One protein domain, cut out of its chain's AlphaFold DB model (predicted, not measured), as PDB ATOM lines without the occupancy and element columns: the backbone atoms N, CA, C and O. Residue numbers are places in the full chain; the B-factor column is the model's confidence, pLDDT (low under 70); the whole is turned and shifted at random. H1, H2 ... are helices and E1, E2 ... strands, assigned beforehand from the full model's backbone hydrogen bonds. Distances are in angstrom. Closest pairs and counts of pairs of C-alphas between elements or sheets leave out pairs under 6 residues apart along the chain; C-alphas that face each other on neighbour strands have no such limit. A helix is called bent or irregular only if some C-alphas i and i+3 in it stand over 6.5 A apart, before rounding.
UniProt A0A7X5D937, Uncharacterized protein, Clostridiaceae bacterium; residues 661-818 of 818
ATOM      1  N   TYR A 661     120.903  -2.149  23.930       79.69
ATOM      2  CA  TYR A 661     120.517  -1.108  22.973       79.69
ATOM      3  C   TYR A 661     119.701   0.000  23.642       79.69
ATOM      4  O   TYR A 661     118.731  -0.264  24.353       79.69
ATOM      5  N   ILE A 662     120.077   1.248  23.365       79.00
ATOM      6  CA  ILE A 662     119.368   2.453  23.806       79.00
ATOM      7  C   ILE A 662     119.021   3.303  22.579       79.00
ATOM      8  O   ILE A 662     119.852   3.489  21.690       79.00
ATOM      9  N   THR A 663     117.793   3.814  22.505       78.00
ATOM     10  CA  THR A 663     117.359   4.697  21.408       78.00
ATOM     11  C   THR A 663     117.308   6.131  21.912       78.00
ATOM     12  O   THR A 663     116.570   6.438  22.847       78.00
ATOM     13  N   LEU A 664     118.128   7.002  21.328       74.56
ATOM     14  CA  LEU A 664     118.350   8.365  21.795       74.56
ATOM     15  C   LEU A 664     117.462   9.344  21.023       74.56
ATOM     16  O   LEU A 664     117.514   9.394  19.793       74.56
ATOM     17  N   THR A 665     116.655  10.125  21.746       66.81
ATOM     18  CA  THR A 665     115.649  11.020  21.139       66.81
ATOM     19  C   THR A 665     116.267  12.176  20.352       66.81
ATOM     20  O   THR A 665     115.734  12.564  19.315       66.81
ATOM     21  N   GLY A 666     117.415  12.680  20.817       60.06
ATOM     22  CA  GLY A 666     118.130  13.843  20.279       60.06
ATOM     23  C   GLY A 666     118.067  15.068  21.197       60.06
ATOM     24  O   GLY A 666     118.978  15.894  21.162       60.06
ATOM     25  N   ASP A 667     117.054  15.146  22.062       63.88
ATOM     26  CA  ASP A 667     116.910  16.222  23.042       63.88
ATOM     27  C   ASP A 667     117.846  16.025  24.240       63.88
ATOM     28  O   ASP A 667     117.973  14.922  24.788       63.88
ATOM     29  N   TYR A 668     118.488  17.113  24.673       70.62
ATOM     30  CA  TYR A 668     119.397  17.106  25.815       70.62
ATOM     31  C   TYR A 668     119.341  18.386  26.648       70.62
ATOM     32  O   TYR A 668     119.130  19.490  26.145       70.62
ATOM     33  N   ILE A 669     119.629  18.245  27.942       68.56
ATOM     34  CA  ILE A 669     119.835  19.353  28.878       68.56
ATOM     35  C   ILE A 669     121.294  19.310  29.337       68.56
ATOM     36  O   ILE A 669     121.726  18.318  29.920       68.56
ATOM     37  N   LYS A 670     122.066  20.381  29.101       70.56
ATOM     38  CA  LYS A 670     123.433  20.499  29.638       70.56
ATOM     39  C   LYS A 670     123.418  21.175  31.015       70.56
ATOM     40  O   LYS A 670     122.862  22.263  31.155       70.56
ATOM     41  N   ARG A 671     124.072  20.564  32.007       67.25
ATOM     42  CA  ARG A 671     124.370  21.140  33.334       67.25
ATOM     43  C   ARG A 671     125.786  20.743  33.738       67.25
ATOM     44  O   ARG A 671     126.091  19.563  33.687       67.25
ATOM     45  N   ASP A 672     126.624  21.702  34.126       56.97
ATOM     46  CA  ASP A 672     127.936  21.474  34.762       56.97
ATOM     47  C   ASP A 672     128.794  20.366  34.103       56.97
ATOM     48  O   ASP A 672     129.275  19.434  34.746       56.97
ATOM     49  N   ASP A 673     128.929  20.468  32.775       63.41
ATOM     50  CA  ASP A 673     129.622  19.524  31.878       63.41
ATOM     51  C   ASP A 673     129.113  18.063  31.894       63.41
ATOM     52  O   ASP A 673     129.787  17.136  31.446       63.41
ATOM     53  N   VAL A 674     127.852  17.882  32.296       69.50
ATOM     54  CA  VAL A 674     127.015  16.702  32.042       69.50
ATOM     55  C   VAL A 674     125.968  17.032  30.977       69.50
ATOM     56  O   VAL A 674     125.298  18.067  31.042       69.50
ATOM     57  N   TYR A 675     125.798  16.136  30.010       73.69
ATOM     58  CA  TYR A 675     124.655  16.099  29.103       73.69
ATOM     59  C   TYR A 675     123.637  15.082  29.624       73.69
ATOM     60  O   TYR A 675     123.976  13.922  29.850       73.69
ATOM     61  N   ILE A 676     122.398  15.524  29.813       76.00
ATOM     62  CA  ILE A 676     121.283  14.708  30.295       76.00
ATOM     63  C   ILE A 676     120.331  14.478  29.118       76.00
ATOM     64  O   ILE A 676     119.727  15.439  28.636       76.00
ATOM     65  N   TYR A 677     120.218  13.235  28.650       74.81
ATOM     66  CA  TYR A 677     119.387  12.832  27.508       74.81
ATOM     67  C   TYR A 677     118.134  12.076  27.951       74.81
ATOM     68  O   TYR A 677     118.175  11.303  28.909       74.81
ATOM     69  N   ASN A 678     117.059  12.212  27.174       75.19
ATOM     70  CA  ASN A 678     115.931  11.283  27.208       75.19
ATOM     71  C   ASN A 678     116.201  10.122  26.236       75.19
ATOM     72  O   ASN A 678     116.429  10.349  25.041       75.19
ATOM     73  N   VAL A 679     116.168   8.885  26.737       76.19
ATOM     74  CA  VAL A 679     116.430   7.663  25.959       76.19
ATOM     75  C   VAL A 679     115.354   6.605  26.196       76.19
ATOM     76  O   VAL A 679     114.790   6.516  27.284       76.19
ATOM     77  N   PHE A 680     115.102   5.759  25.200       75.75
ATOM     78  CA  PHE A 680     114.265   4.568  25.350       75.75
ATOM     79  C   PHE A 680     115.136   3.317  25.480       75.75
ATOM     80  O   PHE A 680     115.984   3.050  24.627       75.75
ATOM     81  N   VAL A 681     114.911   2.541  26.543       74.56
ATOM     82  CA  VAL A 681     115.618   1.286  26.848       74.56
ATOM     83  C   VAL A 681     114.578   0.186  27.020       74.56
ATOM     84  O   VAL A 681     113.723   0.280  27.900       74.56
ATOM     85  N   ASN A 682     114.612  -0.840  26.163       68.56
ATOM     86  CA  ASN A 682     113.599  -1.908  26.110       68.56
ATOM     87  C   ASN A 682     112.149  -1.365  26.066       68.56
ATOM     88  O   ASN A 682     111.246  -1.904  26.702       68.56
ATOM     89  N   GLY A 683     111.946  -0.241  25.369       61.81
ATOM     90  CA  GLY A 683     110.664   0.462  25.246       61.81
ATOM     91  C   GLY A 683     110.304   1.427  26.386       61.81
ATOM     92  O   GLY A 683     109.361   2.201  26.234       61.81
ATOM     93  N   PHE A 684     111.050   1.441  27.494       67.88
ATOM     94  CA  PHE A 684     110.808   2.335  28.632       67.88
ATOM     95  C   PHE A 684     111.619   3.627  28.519       67.88
ATOM     96  O   PHE A 684     112.820   3.585  28.246       67.88
ATOM     97  N   LEU A 685     110.982   4.772  28.782       71.38
ATOM     98  CA  LEU A 685     111.665   6.062  28.887       71.38
ATOM     99  C   LEU A 685     112.584   6.076  30.119       71.38
ATOM    100  O   LEU A 685     112.158   5.744  31.225       71.38
ATOM    101  N   ARG A 686     113.839   6.482  29.928       74.62
ATOM    102  CA  ARG A 686     114.841   6.690  30.978       74.62
ATOM    103  C   ARG A 686     115.633   7.970  30.721       74.62
ATOM    104  O   ARG A 686     115.773   8.420  29.585       74.62
ATOM    105  N   THR A 687     116.199   8.508  31.793       74.12
ATOM    106  CA  THR A 687     117.192   9.584  31.744       74.12
ATOM    107  C   THR A 687     118.590   8.975  31.641       74.12
ATOM    108  O   THR A 687     118.900   8.040  32.380       74.12
ATOM    109  N   TRP A 688     119.439   9.496  30.756       73.44
ATOM    110  CA  TRP A 688     120.827   9.052  30.587       73.44
ATOM    111  C   TRP A 688     121.794  10.224  30.768       73.44
ATOM    112  O   TRP A 688     121.733  11.205  30.025       73.44
ATOM    113  N   GLU A 689     122.673  10.133  31.769       73.88
ATOM    114  CA  GLU A 689     123.653  11.174  32.098       73.88
ATOM    115  C   GLU A 689     125.044  10.819  31.556       73.88
ATOM    116  O   GLU A 689     125.636   9.802  31.920       73.88
ATOM    117  N   VAL A 690     125.583  11.684  30.697       69.31
ATOM    118  CA  VAL A 690     126.834  11.454  29.963       69.31
ATOM    119  C   VAL A 690     127.778  12.640  30.145       69.31
ATOM    120  O   VAL A 690     127.392  13.796  29.970       69.31
ATOM    121  N   LYS A 691     129.044  12.356  30.463       64.94
ATOM    122  CA  LYS A 691     130.133  13.345  30.506       64.94
ATOM    123  C   LYS A 691     131.002  13.171  29.264       64.94
ATOM    124  O   LYS A 691     131.758  12.204  29.173       64.94
ATOM    125  N   ASP A 692     130.862  14.091  28.315       63.50
ATOM    126  CA  ASP A 692     131.573  14.079  27.034       63.50
ATOM    127  C   ASP A 692     131.827  15.497  26.509       63.50
ATOM    128  O   ASP A 692     131.213  16.457  26.976       63.50
ATOM    129  N   ASP A 693     132.707  15.624  25.515       58.31
ATOM    130  CA  ASP A 693     133.099  16.922  24.943       58.31
ATOM    131  C   ASP A 693     132.089  17.461  23.905       58.31
ATOM    132  O   ASP A 693     132.090  18.653  23.587       58.31
ATOM    133  N   ALA A 694     131.220  16.600  23.362       62.19
ATOM    134  CA  ALA A 694     130.272  16.926  22.294       62.19
ATOM    135  C   ALA A 694     128.908  16.225  22.480       62.19
ATOM    136  O   ALA A 694     128.851  15.134  23.052       62.19
ATOM    137  N   PRO A 695     127.799  16.813  21.983       67.75
ATOM    138  CA  PRO A 695     126.476  16.209  22.095       67.75
ATOM    139  C   PRO A 695     126.298  15.001  21.164       67.75
ATOM    140  O   PRO A 695     126.773  14.981  20.025       67.75
ATOM    141  N   TYR A 696     125.553  14.014  21.653       71.56
ATOM    142  CA  TYR A 696     125.156  12.813  20.926       71.56
ATOM    143  C   TYR A 696     124.025  13.145  19.934       71.56
ATOM    144  O   TYR A 696     123.286  14.113  20.114       71.56
ATOM    145  N   LYS A 697     123.906  12.365  18.853       69.69
ATOM    146  CA  LYS A 697     122.886  12.564  17.805       69.69
ATOM    147  C   LYS A 697     121.708  11.620  18.036       69.69
ATOM    148  O   LYS A 697     121.894  10.563  18.623       69.69
ATOM    149  N   ALA A 698     120.521  11.955  17.532       72.06
ATOM    150  CA  ALA A 698     119.402  11.011  17.529       72.06
ATOM    151  C   ALA A 698     119.768   9.730  16.750       72.06
ATOM    152  O   ALA A 698     120.368   9.811  15.675       72.06
ATOM    153  N   GLY A 699     119.426   8.560  17.295       72.38
ATOM    154  CA  GLY A 699     119.804   7.262  16.729       72.38
ATOM    155  C   GLY A 699     119.795   6.121  17.748       72.38
ATOM    156  O   GLY A 699     119.526   6.332  18.931       72.38
ATOM    157  N   ILE A 700     120.107   4.905  17.290       79.81
ATOM    158  CA  ILE A 700     120.259   3.719  18.145       79.81
ATOM    159  C   ILE A 700     121.738   3.572  18.535       79.81
ATOM    160  O   ILE A 700     122.624   3.628  17.681       79.81
ATOM    161  N   TYR A 701     122.001   3.372  19.824       80.00
ATOM    162  CA  TYR A 701     123.334   3.216  20.410       80.00
ATOM    163  C   TYR A 701     123.454   1.879  21.152       80.00
ATOM    164  O   TYR A 701     122.478   1.391  21.725       80.00
ATOM    165  N   THR A 702     124.659   1.311  21.187       78.62
ATOM    166  CA  THR A 702     125.036   0.208  22.084       78.62
ATOM    167  C   THR A 702     125.714   0.750  23.339       78.62
ATOM    168  O   THR A 702     126.688   1.497  23.237       78.62
ATOM    169  N   GLN A 703     125.220   0.372  24.517       73.69
ATOM    170  CA  GLN A 703     125.769   0.765  25.817       73.69
ATOM    171  C   GLN A 703     126.865  -0.218  26.272       73.69
ATOM    172  O   GLN A 703     126.713  -1.430  26.126       73.69
ATOM    173  N   ASP A 704     127.967   0.300  26.824       63.47
ATOM    174  CA  ASP A 704     129.099  -0.493  27.334       63.47
ATOM    175  C   ASP A 704     128.755  -1.105  28.708       63.47
ATOM    176  O   ASP A 704     128.545  -0.369  29.675       63.47
ATOM    177  N   GLU A 705     128.737  -2.443  28.821       55.97
ATOM    178  CA  GLU A 705     128.464  -3.157  30.087       55.97
ATOM    179  C   GLU A 705     129.438  -2.796  31.226       55.97
ATOM    180  O   GLU A 705     129.146  -3.052  32.393       55.97
ATOM    181  N   THR A 706     130.601  -2.212  30.918       48.97
ATOM    182  CA  THR A 706     131.599  -1.793  31.912       48.97
ATOM    183  C   THR A 706     131.470  -0.329  32.334       48.97
ATOM    184  O   THR A 706     132.041   0.053  33.361       48.97
ATOM    185  N   LYS A 707     130.748   0.503  31.564       58.38
ATOM    186  CA  LYS A 707     130.588   1.951  31.791       58.38
ATOM    187  C   LYS A 707     129.252   2.458  31.251       58.38
ATOM    188  O   LYS A 707     129.179   3.004  30.153       58.38
ATOM    189  N   GLU A 708     128.221   2.405  32.091       60.25
ATOM    190  CA  GLU A 708     126.864   2.860  31.750       60.25
ATOM    191  C   GLU A 708     126.791   4.300  31.205       60.25
ATOM    192  O   GLU A 708     125.870   4.618  30.456       60.25
ATOM    193  N   SER A 709     127.755   5.168  31.538       58.81
ATOM    194  CA  SER A 709     127.835   6.571  31.105       58.81
ATOM    195  C   SER A 709     128.495   6.804  29.734       58.81
ATOM    196  O   SER A 709     128.778   7.953  29.394       58.81
ATOM    197  N   LYS A 710     128.743   5.753  28.936       65.19
ATOM    198  CA  LYS A 710     129.127   5.858  27.516       65.19
ATOM    199  C   LYS A 710     128.414   4.811  26.652       65.19
ATOM    200  O   LYS A 710     128.026   3.742  27.113       65.19
ATOM    201  N   GLY A 711     128.250   5.145  25.376       70.31
ATOM    202  CA  GLY A 711     127.691   4.262  24.357       70.31
ATOM    203  C   GLY A 711     128.215   4.616  22.967       70.31
ATOM    204  O   GLY A 711     128.592   5.762  22.713       70.31
ATOM    205  N   GLU A 712     128.239   3.628  22.080       76.50
ATOM    206  CA  GLU A 712     128.703   3.746  20.693       76.50
ATOM    207  C   GLU A 712     127.506   3.757  19.733       76.50
ATOM    208  O   GLU A 712     126.517   3.060  19.956       76.50
ATOM    209  N   LEU A 713     127.553   4.585  18.684       76.62
ATOM    210  CA  LEU A 713     126.467   4.680  17.701       76.62
ATOM    211  C   LEU A 713     126.453   3.418  16.829       76.62
ATOM    212  O   LEU A 713     127.489   3.063  16.264       76.62
ATOM    213  N   VAL A 714     125.287   2.782  16.662       79.38
ATOM    214  CA  VAL A 714     125.149   1.631  15.756       79.38
ATOM    215  C   VAL A 714     125.519   2.068  14.328       79.38
ATOM    216  O   VAL A 714     124.952   3.047  13.832       79.38
ATOM    217  N   PRO A 715     126.460   1.382  13.644       74.12
ATOM    218  CA  PRO A 715     126.882   1.768  12.303       74.12
ATOM    219  C   PRO A 715     125.712   1.841  11.319       74.12
ATOM    220  O   PRO A 715     124.912   0.913  11.212       74.12
ATOM    221  N   GLN A 716     125.644   2.926  10.544       76.56
ATOM    222  CA  GLN A 716     124.683   3.085   9.447       76.56
ATOM    223  C   GLN A 716     125.149   2.305   8.205       76.56
ATOM    224  O   GLN A 716     125.453   2.884   7.164       76.56
ATOM    225  N   ILE A 717     125.246   0.981   8.342       76.56
ATOM    226  CA  ILE A 717     125.612   0.018   7.295       76.56
ATOM    227  C   ILE A 717     124.728  -1.226   7.482       76.56
ATOM    228  O   ILE A 717     124.533  -1.662   8.615       76.56
ATOM    229  N   ASP A 718     124.208  -1.806   6.395       79.75
ATOM    230  CA  ASP A 718     123.493  -3.089   6.460       79.75
ATOM    231  C   ASP A 718     124.420  -4.212   6.976       79.75
ATOM    232  O   ASP A 718     125.530  -4.410   6.476       79.75
ATOM    233  N   GLN A 719     123.944  -4.977   7.959       82.81
ATOM    234  CA  GLN A 719     124.649  -6.076   8.616       82.81
ATOM    235  C   GLN A 719     123.718  -7.290   8.728       82.81
ATOM    236  O   GLN A 719     122.698  -7.241   9.414       82.81
ATOM    237  N   GLU A 720     124.074  -8.396   8.073       83.00
ATOM    238  CA  GLU A 720     123.258  -9.615   8.093       83.00
ATOM    239  C   GLU A 720     123.311 -10.323   9.459       83.00
ATOM    240  O   GLU A 720     124.392 -10.621   9.975       83.00
ATOM    241  N   LEU A 721     122.129 -10.624  10.008       85.44
ATOM    242  CA  LEU A 721     121.925 -11.407  11.229       85.44
ATOM    243  C   LEU A 721     122.567 -12.800  11.115       85.44
ATOM    244  O   LEU A 721     122.290 -13.531  10.164       85.44
ATOM    245  N   GLN A 722     123.369 -13.197  12.105       81.44
ATOM    246  CA  GLN A 722     124.024 -14.510  12.147       81.44
ATOM    247  C   GLN A 722     123.920 -15.143  13.536       81.44
ATOM    248  O   GLN A 722     124.079 -14.469  14.549       81.44
ATOM    249  N   PHE A 723     123.685 -16.453  13.597       82.94
ATOM    250  CA  PHE A 723     123.502 -17.199  14.852       82.94
ATOM    251  C   PHE A 723     124.772 -17.949  15.278       82.94
ATOM    252  O   PHE A 723     125.632 -18.249  14.455       82.94
ATOM    253  N   THR A 724     124.866 -18.352  16.550       77.12
ATOM    254  CA  THR A 724     126.026 -19.080  17.117       77.12
ATOM    255  C   THR A 724     126.398 -20.372  16.369       77.12
ATOM    256  O   THR A 724     127.547 -20.799  16.428       77.12
ATOM    257  N   ALA A 725     125.467 -20.981  15.628       68.44
ATOM    258  CA  ALA A 725     125.716 -22.162  14.794       68.44
ATOM    259  C   ALA A 725     126.371 -21.860  13.423       68.44
ATOM    260  O   ALA A 725     126.645 -22.786  12.663       68.44
ATOM    261  N   GLN A 726     126.595 -20.589  13.072       75.31
ATOM    262  CA  GLN A 726     127.103 -20.160  11.763       75.31
ATOM    263  C   GLN A 726     128.606 -19.804  11.817       75.31
ATOM    264  O   GLN A 726     129.097 -19.352  12.853       75.31
ATOM    265  N   PRO A 727     129.370 -19.965  10.713       57.69
ATOM    266  CA  PRO A 727     130.845 -19.982  10.729       57.69
ATOM    267  C   PRO A 727     131.547 -18.648  11.052       57.69
ATOM    268  O   PRO A 727     132.776 -18.598  11.071       57.69
ATOM    269  N   LYS A 728     130.793 -17.572  11.298       65.06
ATOM    270  CA  LYS A 728     131.285 -16.253  11.733       65.06
ATOM    271  C   LYS A 728     130.936 -15.928  13.200       65.06
ATOM    272  O   LYS A 728     131.388 -14.910  13.715       65.06
ATOM    273  N   GLY A 729     130.186 -16.800  13.884       65.69
ATOM    274  CA  GLY A 729     129.677 -16.574  15.239       65.69
ATOM    275  C   GLY A 729     128.402 -15.715  15.284       65.69
ATOM    276  O   GLY A 729     127.888 -15.312  14.241       65.69
ATOM    277  N   PRO A 730     127.862 -15.440  16.487       77.62
ATOM    278  CA  PRO A 730     126.617 -14.697  16.630       77.62
ATOM    279  C   PRO A 730     126.808 -13.193  16.397       77.62
ATOM    280  O   PRO A 730     127.600 -12.550  17.094       77.62
ATOM    281  N   GLN A 731     126.038 -12.618  15.476       81.50
ATOM    282  CA  GLN A 731     126.069 -11.207  15.087       81.50
ATOM    283  C   GLN A 731     124.635 -10.677  14.950       81.50
ATOM    284  O   GLN A 731     123.822 -11.262  14.240       81.50
ATOM    285  N   ASP A 732     124.334  -9.576  15.639       84.88
ATOM    286  CA  ASP A 732     123.026  -8.914  15.587       84.88
ATOM    287  C   ASP A 732     122.765  -8.320  14.192       84.88
ATOM    288  O   ASP A 732     123.692  -7.855  13.523       84.88
ATOM    289  N   GLY A 733     121.515  -8.333  13.736       85.69
ATOM    290  CA  GLY A 733     121.148  -7.802  12.421       85.69
ATOM    291  C   GLY A 733     120.961  -6.285  12.456       85.69
ATOM    292  O   GLY A 733     120.358  -5.773  13.396       85.69
ATOM    293  N   VAL A 734     121.422  -5.569  11.430       87.31
ATOM    294  CA  VAL A 734     121.136  -4.136  11.229       87.31
ATOM    295  C   VAL A 734     120.679  -3.947   9.791       87.31
ATOM    296  O   VAL A 734     121.386  -4.331   8.865       87.31
ATOM    297  N   TYR A 735     119.503  -3.362   9.595       87.50
ATOM    298  CA  TYR A 735     118.903  -3.184   8.277       87.50
ATOM    299  C   TYR A 735     118.419  -1.746   8.102       87.50
ATOM    300  O   TYR A 735     117.714  -1.216   8.959       87.50
ATOM    301  N   LEU A 736     118.802  -1.114   6.995       84.56
ATOM    302  CA  LEU A 736     118.444   0.270   6.671       84.56
ATOM    303  C   LEU A 736     117.321   0.343   5.633       84.56
ATOM    304  O   LEU A 736     117.268  -0.498   4.728       84.56
ATOM    305  N   ASN A 737     116.500   1.396   5.723       84.44
ATOM    306  CA  ASN A 737     115.458   1.765   4.752       84.44
ATOM    307  C   ASN A 737     114.578   0.572   4.327       84.44
ATOM    308  O   ASN A 737     114.481   0.230   3.147       84.44
ATOM    309  N   CYS A 738     113.981  -0.104   5.309       85.62
ATOM    310  CA  CYS A 738     113.259  -1.359   5.119       85.62
ATOM    311  C   CYS A 738     111.894  -1.365   5.819       85.62
ATOM    312  O   CYS A 738     111.593  -0.517   6.655       85.62
ATOM    313  N   ARG A 739     111.060  -2.351   5.498       88.06
ATOM    314  CA  ARG A 739     109.836  -2.686   6.234       88.06
ATOM    315  C   ARG A 739     109.998  -4.109   6.762       88.06
ATOM    316  O   ARG A 739     110.393  -4.996   6.007       88.06
ATOM    317  N   LEU A 740     109.720  -4.339   8.044       86.88
ATOM    318  CA  LEU A 740     109.677  -5.692   8.604       86.88
ATOM    319  C   LEU A 740     108.239  -6.212   8.568       86.88
ATOM    320  O   LEU A 740     107.315  -5.523   8.996       86.88
ATOM    321  N   GLY A 741     108.065  -7.423   8.046       84.62
ATOM    322  CA  GLY A 741     106.814  -8.172   8.051       84.62
ATOM    323  C   GLY A 741     106.938  -9.449   8.878       84.62
ATOM    324  O   GLY A 741     108.038  -9.952   9.109       84.62
ATOM    325  N   PHE A 742     105.798  -9.983   9.300       85.44
ATOM    326  CA  PHE A 742     105.685 -11.263   9.992       85.44
ATOM    327  C   PHE A 742     104.602 -12.098   9.305       85.44
ATOM    328  O   PHE A 742     103.551 -11.556   8.969       85.44
ATOM    329  N   ASN A 743     104.855 -13.388   9.094       81.62
ATOM    330  CA  ASN A 743     103.871 -14.334   8.566       81.62
ATOM    331  C   ASN A 743     104.136 -15.728   9.144       81.62
ATOM    332  O   ASN A 743     105.238 -16.232   8.961       81.62
ATOM    333  N   GLU A 744     103.166 -16.339   9.832       78.44
ATOM    334  CA  GLU A 744     103.250 -17.731  10.330       78.44
ATOM    335  C   GLU A 744     104.581 -18.064  11.049       78.44
ATOM    336  O   GLU A 744     105.279 -19.027  10.735       78.44
ATOM    337  N   GLY A 745     105.003 -17.203  11.981       76.19
ATOM    338  CA  GLY A 745     106.274 -17.357  12.703       76.19
ATOM    339  C   GLY A 745     107.522 -16.897  11.935       76.19
ATOM    340  O   GLY A 745     108.583 -16.757  12.536       76.19
ATOM    341  N   SER A 746     107.434 -16.609  10.636       83.06
ATOM    342  CA  SER A 746     108.550 -16.126   9.812       83.06
ATOM    343  C   SER A 746     108.704 -14.605   9.883       83.06
ATOM    344  O   SER A 746     107.757 -13.867   9.612       83.06
ATOM    345  N   LEU A 747     109.918 -14.117  10.160       86.31
ATOM    346  CA  LEU A 747     110.282 -12.703  10.030       86.31
ATOM    347  C   LEU A 747     110.810 -12.417   8.617       86.31
ATOM    348  O   LEU A 747     111.776 -13.037   8.162       86.31
ATOM    349  N   ILE A 748     110.196 -11.449   7.937       88.19
ATOM    350  CA  ILE A 748     110.468 -11.096   6.540       88.19
ATOM    351  C   ILE A 748     110.992  -9.658   6.470       88.19
ATOM    352  O   ILE A 748     110.386  -8.732   7.007       88.19
ATOM    353  N   LEU A 749     112.113  -9.466   5.778       87.38
ATOM    354  CA  LEU A 749     112.653  -8.161   5.414       87.38
ATOM    355  C   LEU A 749     112.124  -7.762   4.037       87.38
ATOM    356  O   LEU A 749     112.336  -8.488   3.071       87.38
ATOM    357  N   ILE A 750     111.496  -6.596   3.935       86.56
ATOM    358  CA  ILE A 750     111.057  -6.011   2.666       86.56
ATOM    359  C   ILE A 750     111.889  -4.749   2.407       86.56
ATOM    360  O   ILE A 750     111.978  -3.875   3.275       86.56
ATOM    361  N   LYS A 751     112.502  -4.636   1.225       84.06
ATOM    362  CA  LYS A 751     113.220  -3.433   0.771       84.06
ATOM    363  C   LYS A 751     112.695  -2.977  -0.588       84.06
ATOM    364  O   LYS A 751     112.364  -3.796  -1.436       84.06
ATOM    365  N   LYS A 752     112.637  -1.662  -0.797       72.88
ATOM    366  CA  LYS A 752     112.329  -1.053  -2.100       72.88
ATOM    367  C   LYS A 752     113.629  -0.941  -2.900       72.88
ATOM    368  O   LYS A 752     114.543  -0.246  -2.463       72.88
ATOM    369  N   ASP A 753     113.694  -1.622  -4.037       68.69
ATOM    370  CA  ASP A 753     114.786  -1.572  -5.015       68.69
ATOM    371  C   ASP A 753     114.280  -0.958  -6.338       68.69
ATOM    372  O   ASP A 753     113.075  -0.777  -6.526       68.69
ATOM    373  N   GLU A 754     115.174  -0.645  -7.281       60.38
ATOM    374  CA  GLU A 754     114.831   0.014  -8.557       60.38
ATOM    375  C   GLU A 754     113.821  -0.775  -9.421       60.38
ATOM    376  O   GLU A 754     113.215  -0.210 -10.331       60.38
ATOM    377  N   ASN A 755     113.602  -2.063  -9.118       54.81
ATOM    378  CA  ASN A 755     112.692  -2.960  -9.837       54.81
ATOM    379  C   ASN A 755     111.406  -3.342  -9.065       54.81
ATOM    380  O   ASN A 755     110.551  -4.015  -9.641       54.81
ATOM    381  N   GLY A 756     111.236  -2.948  -7.793       66.25
ATOM    382  CA  GLY A 756     110.056  -3.307  -6.983       66.25
ATOM    383  C   GLY A 756     110.319  -3.411  -5.474       66.25
ATOM    384  O   GLY A 756     111.340  -2.941  -4.978       66.25
ATOM    385  N   GLU A 757     109.400  -4.032  -4.726       76.44
ATOM    386  CA  GLU A 757     109.667  -4.462  -3.344       76.44
ATOM    387  C   GLU A 757     110.271  -5.881  -3.355       76.44
ATOM    388  O   GLU A 757     109.581  -6.841  -3.688       76.44
ATOM    389  N   ASP A 758     111.555  -6.011  -3.002       77.94
ATOM    390  CA  ASP A 758     112.218  -7.298  -2.745       77.94
ATOM    391  C   ASP A 758     111.880  -7.774  -1.326       77.94
ATOM    392  O   ASP A 758     111.965  -7.002  -0.364       77.94
ATOM    393  N   SER A 759     111.507  -9.047  -1.185       82.69
ATOM    394  CA  SER A 759     111.091  -9.652   0.081       82.69
ATOM    395  C   SER A 759     111.955 -10.866   0.421       82.69
ATOM    396  O   SER A 759     111.838 -11.928  -0.194       82.69
ATOM    397  N   ARG A 760     112.796 -10.727   1.448       83.19
ATOM    398  CA  ARG A 760     113.741 -11.744   1.914       83.19
ATOM    399  C   ARG A 760     113.329 -12.280   3.285       83.19
ATOM    400  O   ARG A 760     113.300 -11.540   4.266       83.19
ATOM    401  N   TYR A 761     113.089 -13.585   3.380       85.38
ATOM    402  CA  TYR A 761     112.989 -14.284   4.666       85.38
ATOM    403  C   TYR A 761     114.298 -14.145   5.464       85.38
ATOM    404  O   TYR A 761     115.380 -14.373   4.919       85.38
ATOM    405  N   LEU A 762     114.203 -13.784   6.747       82.62
ATOM    406  CA  LEU A 762     115.354 -13.701   7.649       82.62
ATOM    407  C   LEU A 762     115.489 -14.958   8.513       82.62
ATOM    408  O   LEU A 762     116.529 -15.617   8.500       82.62
ATOM    409  N   THR A 763     114.470 -15.252   9.322       81.88
ATOM    410  CA  THR A 763     114.485 -16.329  10.321       81.88
ATOM    411  C   THR A 763     113.102 -16.506  10.956       81.88
ATOM    412  O   THR A 763     112.249 -15.627  10.823       81.88
ATOM    413  N   ASN A 764     112.901 -17.587  11.710       82.19
ATOM    414  CA  ASN A 764     111.691 -17.791  12.503       82.19
ATOM    415  C   ASN A 764     111.796 -17.085  13.866       82.19
ATOM    416  O   ASN A 764     112.821 -17.155  14.549       82.19
ATOM    417  N   VAL A 765     110.714 -16.425  14.275       82.75
ATOM    418  CA  VAL A 765     110.573 -15.684  15.532       82.75
ATOM    419  C   VAL A 765     109.268 -16.038  16.238       82.75
ATOM    420  O   VAL A 765     108.291 -16.449  15.624       82.75
ATOM    421  N   ASN A 766     109.252 -15.865  17.556       78.94
ATOM    422  CA  ASN A 766     108.039 -16.025  18.347       78.94
ATOM    423  C   ASN A 766     107.090 -14.832  18.110       78.94
ATOM    424  O   ASN A 766     107.546 -13.692  18.069       78.94
ATOM    425  N   GLU A 767     105.787 -15.090  18.008       79.19
ATOM    426  CA  GLU A 767     104.726 -14.081  17.827       79.19
ATOM    427  C   GLU A 767     104.817 -12.943  18.857       79.19
ATOM    428  O   GLU A 767     104.733 -11.766  18.508       79.19
ATOM    429  N   TYR A 768     105.103 -13.298  20.115       77.44
ATOM    430  CA  TYR A 768     105.198 -12.409  21.277       77.44
ATOM    431  C   TYR A 768     106.568 -11.724  21.426       77.44
ATOM    432  O   TYR A 768     106.815 -11.071  22.442       77.44
ATOM    433  N   LEU A 769     107.472 -11.859  20.447       83.19
ATOM    434  CA  LEU A 769     108.759 -11.161  20.449       83.19
ATOM    435  C   LEU A 769     108.530  -9.632  20.493       83.19
ATOM    436  O   LEU A 769     107.790  -9.117  19.649       83.19
ATOM    437  N   PRO A 770     109.149  -8.892  21.436       82.25
ATOM    438  CA  PRO A 770     108.934  -7.457  21.559       82.25
ATOM    439  C   PRO A 770     109.632  -6.684  20.435       82.25
ATOM    440  O   PRO A 770     110.828  -6.851  20.176       82.25
ATOM    441  N   VAL A 771     108.870  -5.793  19.804       86.44
ATOM    442  CA  VAL A 771     109.329  -4.846  18.787       86.44
ATOM    443  C   VAL A 771     109.137  -3.431  19.328       86.44
ATOM    444  O   VAL A 771     108.010  -2.952  19.455       86.44
ATOM    445  N   HIS A 772     110.238  -2.762  19.661       84.50
ATOM    446  CA  HIS A 772     110.261  -1.384  20.147       84.50
ATOM    447  C   HIS A 772     110.409  -0.426  18.960       84.50
ATOM    448  O   HIS A 772     111.353  -0.560  18.185       84.50
ATOM    449  N   ILE A 773     109.489   0.522  18.798       83.62
ATOM    450  CA  ILE A 773     109.417   1.436  17.652       83.62
ATOM    451  C   ILE A 773     109.447   2.875  18.154       83.62
ATOM    452  O   ILE A 773     108.482   3.339  18.761       83.62
ATOM    453  N   TYR A 774     110.526   3.592  17.851       82.19
ATOM    454  CA  TYR A 774     110.654   5.021  18.111       82.19
ATOM    455  C   TYR A 774     110.291   5.832  16.863       82.19
ATOM    456  O   TYR A 774     110.846   5.602  15.785       82.19
ATOM    457  N   ASN A 775     109.390   6.806  17.017       80.25
ATOM    458  CA  ASN A 775     109.046   7.764  15.970       80.25
ATOM    459  C   ASN A 775     109.722   9.125  16.251       80.25
ATOM    460  O   ASN A 775     109.245   9.878  17.108       80.25
ATOM    461  N   PRO A 776     110.795   9.490  15.520       70.38
ATOM    462  CA  PRO A 776     111.523  10.738  15.758       70.38
ATOM    463  C   PRO A 776     110.728  12.000  15.387       70.38
ATOM    464  O   PRO A 776     111.054  13.078  15.872       70.38
ATOM    465  N   GLY A 777     109.682  11.888  14.560       66.31
ATOM    466  CA  GLY A 777     108.798  13.005  14.205       66.31
ATOM    467  C   GLY A 777     107.750  13.342  15.273       66.31
ATOM    468  O   GLY A 777     107.169  14.425  15.227       66.31
ATOM    469  N   LYS A 778     107.510  12.436  16.231       67.69
ATOM    470  CA  LYS A 778     106.564  12.625  17.344       67.69
ATOM    471  C   LYS A 778     107.207  12.627  18.734       67.69
ATOM    472  O   LYS A 778     106.585  13.107  19.674       67.69
ATOM    473  N   GLY A 779     108.407  12.060  18.884       64.88
ATOM    474  CA  GLY A 779     109.032  11.818  20.193       64.88
ATOM    475  C   GLY A 779     108.424  10.634  20.965       64.88
ATOM    476  O   GLY A 779     108.781  10.395  22.117       64.88
ATOM    477  N   GLU A 780     107.516   9.883  20.338       72.62
ATOM    478  CA  GLU A 780     106.802   8.749  20.930       72.62
ATOM    479  C   GLU A 780     107.555   7.429  20.690       72.62
ATOM    480  O   GLU A 780     108.133   7.212  19.621       72.62
ATOM    481  N   ASN A 781     107.497   6.513  21.662       75.38
ATOM    482  CA  ASN A 781     107.943   5.129  21.502       75.38
ATOM    483  C   ASN A 781     106.791   4.158  21.785       75.38
ATOM    484  O   ASN A 781     106.206   4.174  22.867       75.38
ATOM    485  N   MET A 782     106.528   3.265  20.837       81.38
ATOM    486  CA  MET A 782     105.549   2.186  20.936       81.38
ATOM    487  C   MET A 782     106.269   0.843  21.125       81.38
ATOM    488  O   MET A 782     107.389   0.664  20.655       81.38
ATOM    489  N   THR A 783     105.651  -0.122  21.805       81.50
ATOM    490  CA  THR A 783     106.130  -1.517  21.820       81.50
ATOM    491  C   THR A 783     104.987  -2.434  21.411       81.50
ATOM    492  O   THR A 783     103.930  -2.397  22.036       81.50
ATOM    493  N   ILE A 784     105.201  -3.232  20.365       82.25
ATOM    494  CA  ILE A 784     104.226  -4.190  19.823       82.25
ATOM    495  C   ILE A 784     104.809  -5.606  19.817       82.25
ATOM    496  O   ILE A 784     106.016  -5.795  19.984       82.25
ATOM    497  N   ARG A 785     103.952  -6.606  19.611       83.44
ATOM    498  CA  ARG A 785     104.356  -7.990  19.323       83.44
ATOM    499  C   ARG A 785     104.727  -8.144  17.843       83.44
ATOM    500  O   ARG A 785     104.188  -7.426  17.001       83.44
ATOM    501  N   ALA A 786     105.615  -9.081  17.507       81.94
ATOM    502  CA  ALA A 786     106.047  -9.322  16.125       81.94
ATOM    503  C   ALA A 786     104.877  -9.662  15.181       81.94
ATOM    504  O   ALA A 786     104.855  -9.170  14.054       81.94
ATOM    505  N   GLU A 787     103.862 -10.385  15.667       81.94
ATOM    506  CA  GLU A 787     102.607 -10.656  14.937       81.94
ATOM    507  C   GLU A 787     101.905  -9.381  14.416       81.94
ATOM    508  O   GLU A 787     101.183  -9.421  13.426       81.94
ATOM    509  N   GLN A 788     102.118  -8.231  15.069       80.38
ATOM    510  CA  GLN A 788     101.419  -6.973  14.787       80.38
ATOM    511  C   GLN A 788     102.148  -6.110  13.740       80.38
ATOM    512  O   GLN A 788     101.640  -5.051  13.361       80.38
ATOM    513  N   LEU A 789     103.318  -6.540  13.249       83.31
ATOM    514  CA  LEU A 789     104.079  -5.846  12.200       83.31
ATOM    515  C   LEU A 789     103.275  -5.611  10.897       83.31
ATOM    516  O   LEU A 789     103.278  -4.470  10.417       83.31
ATOM    517  N   PRO A 790     102.539  -6.598  10.333       78.81
ATOM    518  CA  PRO A 790     101.789  -6.414   9.085       78.81
ATOM    519  C   PRO A 790     100.657  -5.386   9.201       78.81
ATOM    520  O   PRO A 790     100.360  -4.686   8.234       78.81
ATOM    521  N   LEU A 791     100.056  -5.270  10.392       75.94
ATOM    522  CA  LEU A 791      98.957  -4.345  10.677       75.94
ATOM    523  C   LEU A 791      99.419  -2.879  10.644       75.94
ATOM    524  O   LEU A 791      98.703  -2.017  10.143       75.94
ATOM    525  N   HIS A 792     100.629  -2.600  11.142       73.06
ATOM    526  CA  HIS A 792     101.149  -1.236  11.292       73.06
ATOM    527  C   HIS A 792     101.990  -0.742  10.097       73.06
ATOM    528  O   HIS A 792     102.224   0.460   9.987       73.06
ATOM    529  N   LYS A 793     102.450  -1.639   9.208       76.06
ATOM    530  CA  LYS A 793     103.173  -1.332   7.946       76.06
ATOM    531  C   LYS A 793     104.347  -0.341   8.092       76.06
ATOM    532  O   LYS A 793     104.580   0.498   7.225       76.06
ATOM    533  N   ILE A 794     105.091  -0.449   9.193       81.62
ATOM    534  CA  ILE A 794     106.090   0.538   9.635       81.62
ATOM    535  C   ILE A 794     107.302   0.566   8.693       81.62
ATOM    536  O   ILE A 794     108.026  -0.424   8.584       81.62
ATOM    537  N   GLU A 795     107.561   1.714   8.060       84.31
ATOM    538  CA  GLU A 795     108.792   1.941   7.290       84.31
ATOM    539  C   GLU A 795     109.914   2.413   8.232       84.31
ATOM    540  O   GLU A 795     109.806   3.444   8.899       84.31
ATOM    541  N   ALA A 796     110.980   1.622   8.322       84.44
ATOM    542  CA  ALA A 796     112.110   1.818   9.216       84.44
ATOM    543  C   ALA A 796     113.284   2.473   8.479       84.44
ATOM    544  O   ALA A 796     113.821   1.907   7.524       84.44
ATOM    545  N   ALA A 797     113.748   3.622   8.973       83.88
ATOM    546  CA  ALA A 797     115.036   4.185   8.568       83.88
ATOM    547  C   ALA A 797     116.190   3.268   9.022       83.88
ATOM    548  O   ALA A 797     117.148   3.038   8.281       83.88
ATOM    549  N   MET A 798     116.061   2.690  10.222       84.12
ATOM    550  CA  MET A 798     116.947   1.656  10.758       84.12
ATOM    551  C   MET A 798     116.141   0.652  11.590       84.12
ATOM    552  O   MET A 798     115.369   1.046  12.463       84.12
ATOM    553  N   ALA A 799     116.367  -0.640  11.363       87.62
ATOM    554  CA  ALA A 799     115.888  -1.734  12.197       87.62
ATOM    555  C   ALA A 799     117.075  -2.570  12.703       87.62
ATOM    556  O   ALA A 799     117.906  -3.021  11.915       87.62
ATOM    557  N   VAL A 800     117.147  -2.791  14.014       87.56
ATOM    558  CA  VAL A 800     118.171  -3.599  14.687       87.56
ATOM    559  C   VAL A 800     117.514  -4.831  15.300       87.56
ATOM    560  O   VAL A 800     116.576  -4.721  16.089       87.56
ATOM    561  N   ILE A 801     118.011  -6.010  14.942       88.88
ATOM    562  CA  ILE A 801     117.500  -7.310  15.379       88.88
ATOM    563  C   ILE A 801     118.500  -7.899  16.374       88.88
ATOM    564  O   ILE A 801     119.552  -8.407  15.980       88.88
ATOM    565  N   ALA A 802     118.172  -7.810  17.663       85.50
ATOM    566  CA  ALA A 802     119.069  -8.163  18.757       85.50
ATOM    567  C   ALA A 802     118.896  -9.626  19.183       85.50
ATOM    568  O   ALA A 802     117.806 -10.059  19.566       85.50
ATOM    569  N   LEU A 803     119.987 -10.384  19.170       83.56
ATOM    570  CA  LEU A 803     120.062 -11.748  19.678       83.56
ATOM    571  C   LEU A 803     120.090 -11.777  21.209       83.56
ATOM    572  O   LEU A 803     120.411 -10.787  21.866       83.56
ATOM    573  N   ASN A 804     119.788 -12.936  21.791       82.44
ATOM    574  CA  ASN A 804     119.999 -13.195  23.214       82.44
ATOM    575  C   ASN A 804     121.489 -13.357  23.570       82.44
ATOM    576  O   ASN A 804     122.320 -13.626  22.705       82.44
ATOM    577  N   ASP A 805     121.789 -13.302  24.868       75.50
ATOM    578  CA  ASP A 805     123.073 -13.639  25.510       75.50
ATOM    579  C   ASP A 805     123.901 -14.763  24.839       75.50
ATOM    580  O   ASP A 805     125.113 -14.633  24.679       75.50
ATOM    581  N   LYS A 806     123.257 -15.864  24.424       73.62
ATOM    582  CA  LYS A 806     123.904 -17.051  23.824       73.62
ATOM    583  C   LYS A 806     123.946 -17.043  22.293       73.62
ATOM    584  O   LYS A 806     124.491 -17.979  21.707       73.62
ATOM    585  N   GLY A 807     123.361 -16.041  21.635       73.50
ATOM    586  CA  GLY A 807     123.308 -15.932  20.173       73.50
ATOM    587  C   GLY A 807     122.484 -17.024  19.476       73.50
ATOM    588  O   GLY A 807     122.744 -17.356  18.320       73.50
ATOM    589  N   THR A 808     121.532 -17.632  20.191       75.06
ATOM    590  CA  THR A 808     120.744 -18.792  19.740       75.06
ATOM    591  C   THR A 808     119.337 -18.437  19.263       75.06
ATOM    592  O   THR A 808     118.714 -19.253  18.594       75.06
ATOM    593  N   ARG A 809     118.818 -17.256  19.615       80.75
ATOM    594  CA  ARG A 809     117.507 -16.736  19.196       80.75
ATOM    595  C   ARG A 809     117.482 -15.208  19.254       80.75
ATOM    596  O   ARG A 809     118.279 -14.607  19.971       80.75
ATOM    597  N   ILE A 810     116.545 -14.588  18.543       84.06
ATOM    598  CA  ILE A 810     116.262 -13.154  18.695       84.06
ATOM    599  C   ILE A 810     115.593 -12.924  20.063       84.06
ATOM    600  O   ILE A 810     114.809 -13.754  20.525       84.06
ATOM    601  N   ALA A 811     115.954 -11.824  20.724       81.50
ATOM    602  CA  ALA A 811     115.467 -11.417  22.043       81.50
ATOM    603  C   ALA A 811     114.599 -10.147  21.992       81.50
ATOM    604  O   ALA A 811     113.640 -10.049  22.756       81.50
ATOM    605  N   ALA A 812     114.904  -9.209  21.088       85.00
ATOM    606  CA  ALA A 812     114.102  -8.015  20.815       85.00
ATOM    607  C   ALA A 812     114.410  -7.451  19.415       85.00
ATOM    608  O   ALA A 812     115.465  -7.735  18.841       85.00
ATOM    609  N   ILE A 813     113.512  -6.617  18.888       87.06
ATOM    610  CA  ILE A 813     113.744  -5.804  17.684       87.06
ATOM    611  C   ILE A 813     113.582  -4.324  18.054       87.06
ATOM    612  O   ILE A 813     112.650  -3.963  18.769       87.06
ATOM    613  N   TYR A 814     114.472  -3.469  17.552       86.81
ATOM    614  CA  TYR A 814     114.439  -2.017  17.732       86.81
ATOM    615  C   TYR A 814     114.296  -1.345  16.368       86.81
ATOM    616  O   TYR A 814     115.092  -1.600  15.468       86.81
ATOM    617  N   ILE A 815     113.290  -0.494  16.204       87.00
ATOM    618  CA  ILE A 815     112.962   0.193  14.953       87.00
ATOM    619  C   ILE A 815     113.001   1.700  15.196       87.00
ATOM    620  O   ILE A 815     112.307   2.218  16.068       87.00
ATOM    621  N   MET A 816     113.770   2.411  14.377       83.88
ATOM    622  CA  MET A 816     113.656   3.852  14.209       83.88
ATOM    623  C   MET A 816     112.833   4.103  12.946       83.88
ATOM    624  O   MET A 816     113.267   3.763  11.841       83.88
ATOM    625  N   GLN A 817     111.623   4.639  13.112       83.31
ATOM    626  CA  GLN A 817     110.728   4.940  11.994       83.31
ATOM    627  C   GLN A 817     111.316   6.073  11.133       83.31
ATOM    628  O   GLN A 817     111.984   6.966  11.665       83.31
ATOM    629  N   SER A 818     111.100   6.003   9.815       73.50
ATOM    630  CA  SER A 818     111.488   7.054   8.858       73.50
ATOM    631  C   SER A 818     110.515   8.237   8.808       73.50
ATOM    632  O   SER A 818     109.386   8.115   9.332       73.50
TER     633      SER A 818
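Overview. This is residues 661 to 818 of the 818 residues of an uncharacterized protein of Clostridiaceae bacterium (UniProt A0A7X5D937). Two strongly twisted sheets stand partly face to face as a sandwich with crossed strands: a sheet of seven strands that curls round the short helix H1, and a sheet of five strands folded back on itself with E1 as its hinge. In the larger sheet E11, E12, E9 and E10 make the side toward the smaller sheet, while E7 and E8 form the far end, beyond the sharply bent E6. The printed part has 158 residues, with twelve named strands and one named helix in the order E1 to E10, H1, E11, E12; the class is mostly strand. The larger sheet, in the order E8, E7, E6, E11, E12, E9, E10, is mixed, and the smaller, in the order E3, E2, E1, E4, E5, is antiparallel throughout. The whole is compact, with a radius of gyration of the C-alphas of 16.2 A, and spans 52 by 35 by 31 A.

Arrangement. The larger sheet runs from E8, residues 756 to 764, through E7, residues 746 to 753, E6, residues 733 to 743, E11, residues 795 to 803, E12, residues 810 to 817, and E9, residues 770 to 775, to E10, residues 780 to 785. E6, E7 and E8 are a meander, each strand the antiparallel neighbour of the one before; N 749 and O 760 are 2.8 A apart, and N 741 and O 748 are 2.9 A apart. E6 bends by 119 degrees at residue 736 and is antiparallel to E11, with N 735 and O 799 at 2.8 A. E11 and E12 are a hairpin, with N 800 and O 814 at 2.8 A. E12 and E9 are parallel at 15 degrees, with N 815 and O 772 at 2.8 A. E9 and E10 are a hairpin, with N 773 and O 782 at 2.8 A. H1, residues 786 to 792, is on this sheet; its closest C-alphas to E6 are those of Pro 790 and Gly 741, 5.4 A apart. E10, H1 and E11 form a split strand-helix-strand unit, two strands running the same way with E12 and E9 between them, and its crossover is right-handed. H1 is irregular, C-alphas 787 and 790 being 7.3 A apart; 1 of 3 O i to N i+4 pairs and 3 of 4 O i to N i+3 pairs are within hydrogen-bond range. In the smaller sheet E1, residues 661 to 671, E2, residues 674 to 681, and E3, residues 684 to 690, are a meander, with N 669 and O 676 at 2.9 A and N 686 and O 679 at 2.8 A. With E4, residues 699 to 704, they make a Greek key, in which the first strand is the antiparallel neighbour of the fourth; N 701 and O 662 are 2.8 A apart. E4 and E5, residues 707 to 713, are a hairpin, with N 702 and O 712 at 2.8 A. This is a folded sheet, in which E3 and E2 face E4 and E5; the closest C-alphas of E3 and E5 are those of Val 690 and Ser 709, 5.1 A apart. The strands of the two sheets stand at 69 degrees. The closest C-alphas of E2 and E10 are those of Phe 680 and Asn 781, 7.4 A apart, and those of E4 and E12 are Gly 699 and Met 816, 7.5 A apart. E5 and E8 are apart.

Along the chain. E1 begins at C-alpha 661, (120.517, -1.108, 22.973), and is 24.8 A long. E8 is 24.3 A long, E7 21.7 A, E11 21.6 A and E12 20.1 A. E12 ends at C-alpha 817, (110.728, 4.940, 11.994).

Size, cuts and confidence. The C-alphas of Asp 672 and Asn 755, the two farthest apart, are 53.1 A apart. The printed part has no cut and ends at the chain's last residue. The one long link, residues 714 to 732, joins E5 to E6. The mean pLDDT of the printed part is 76.4, with 36 residues under 70, among them 690 to 695 and 704 to 710.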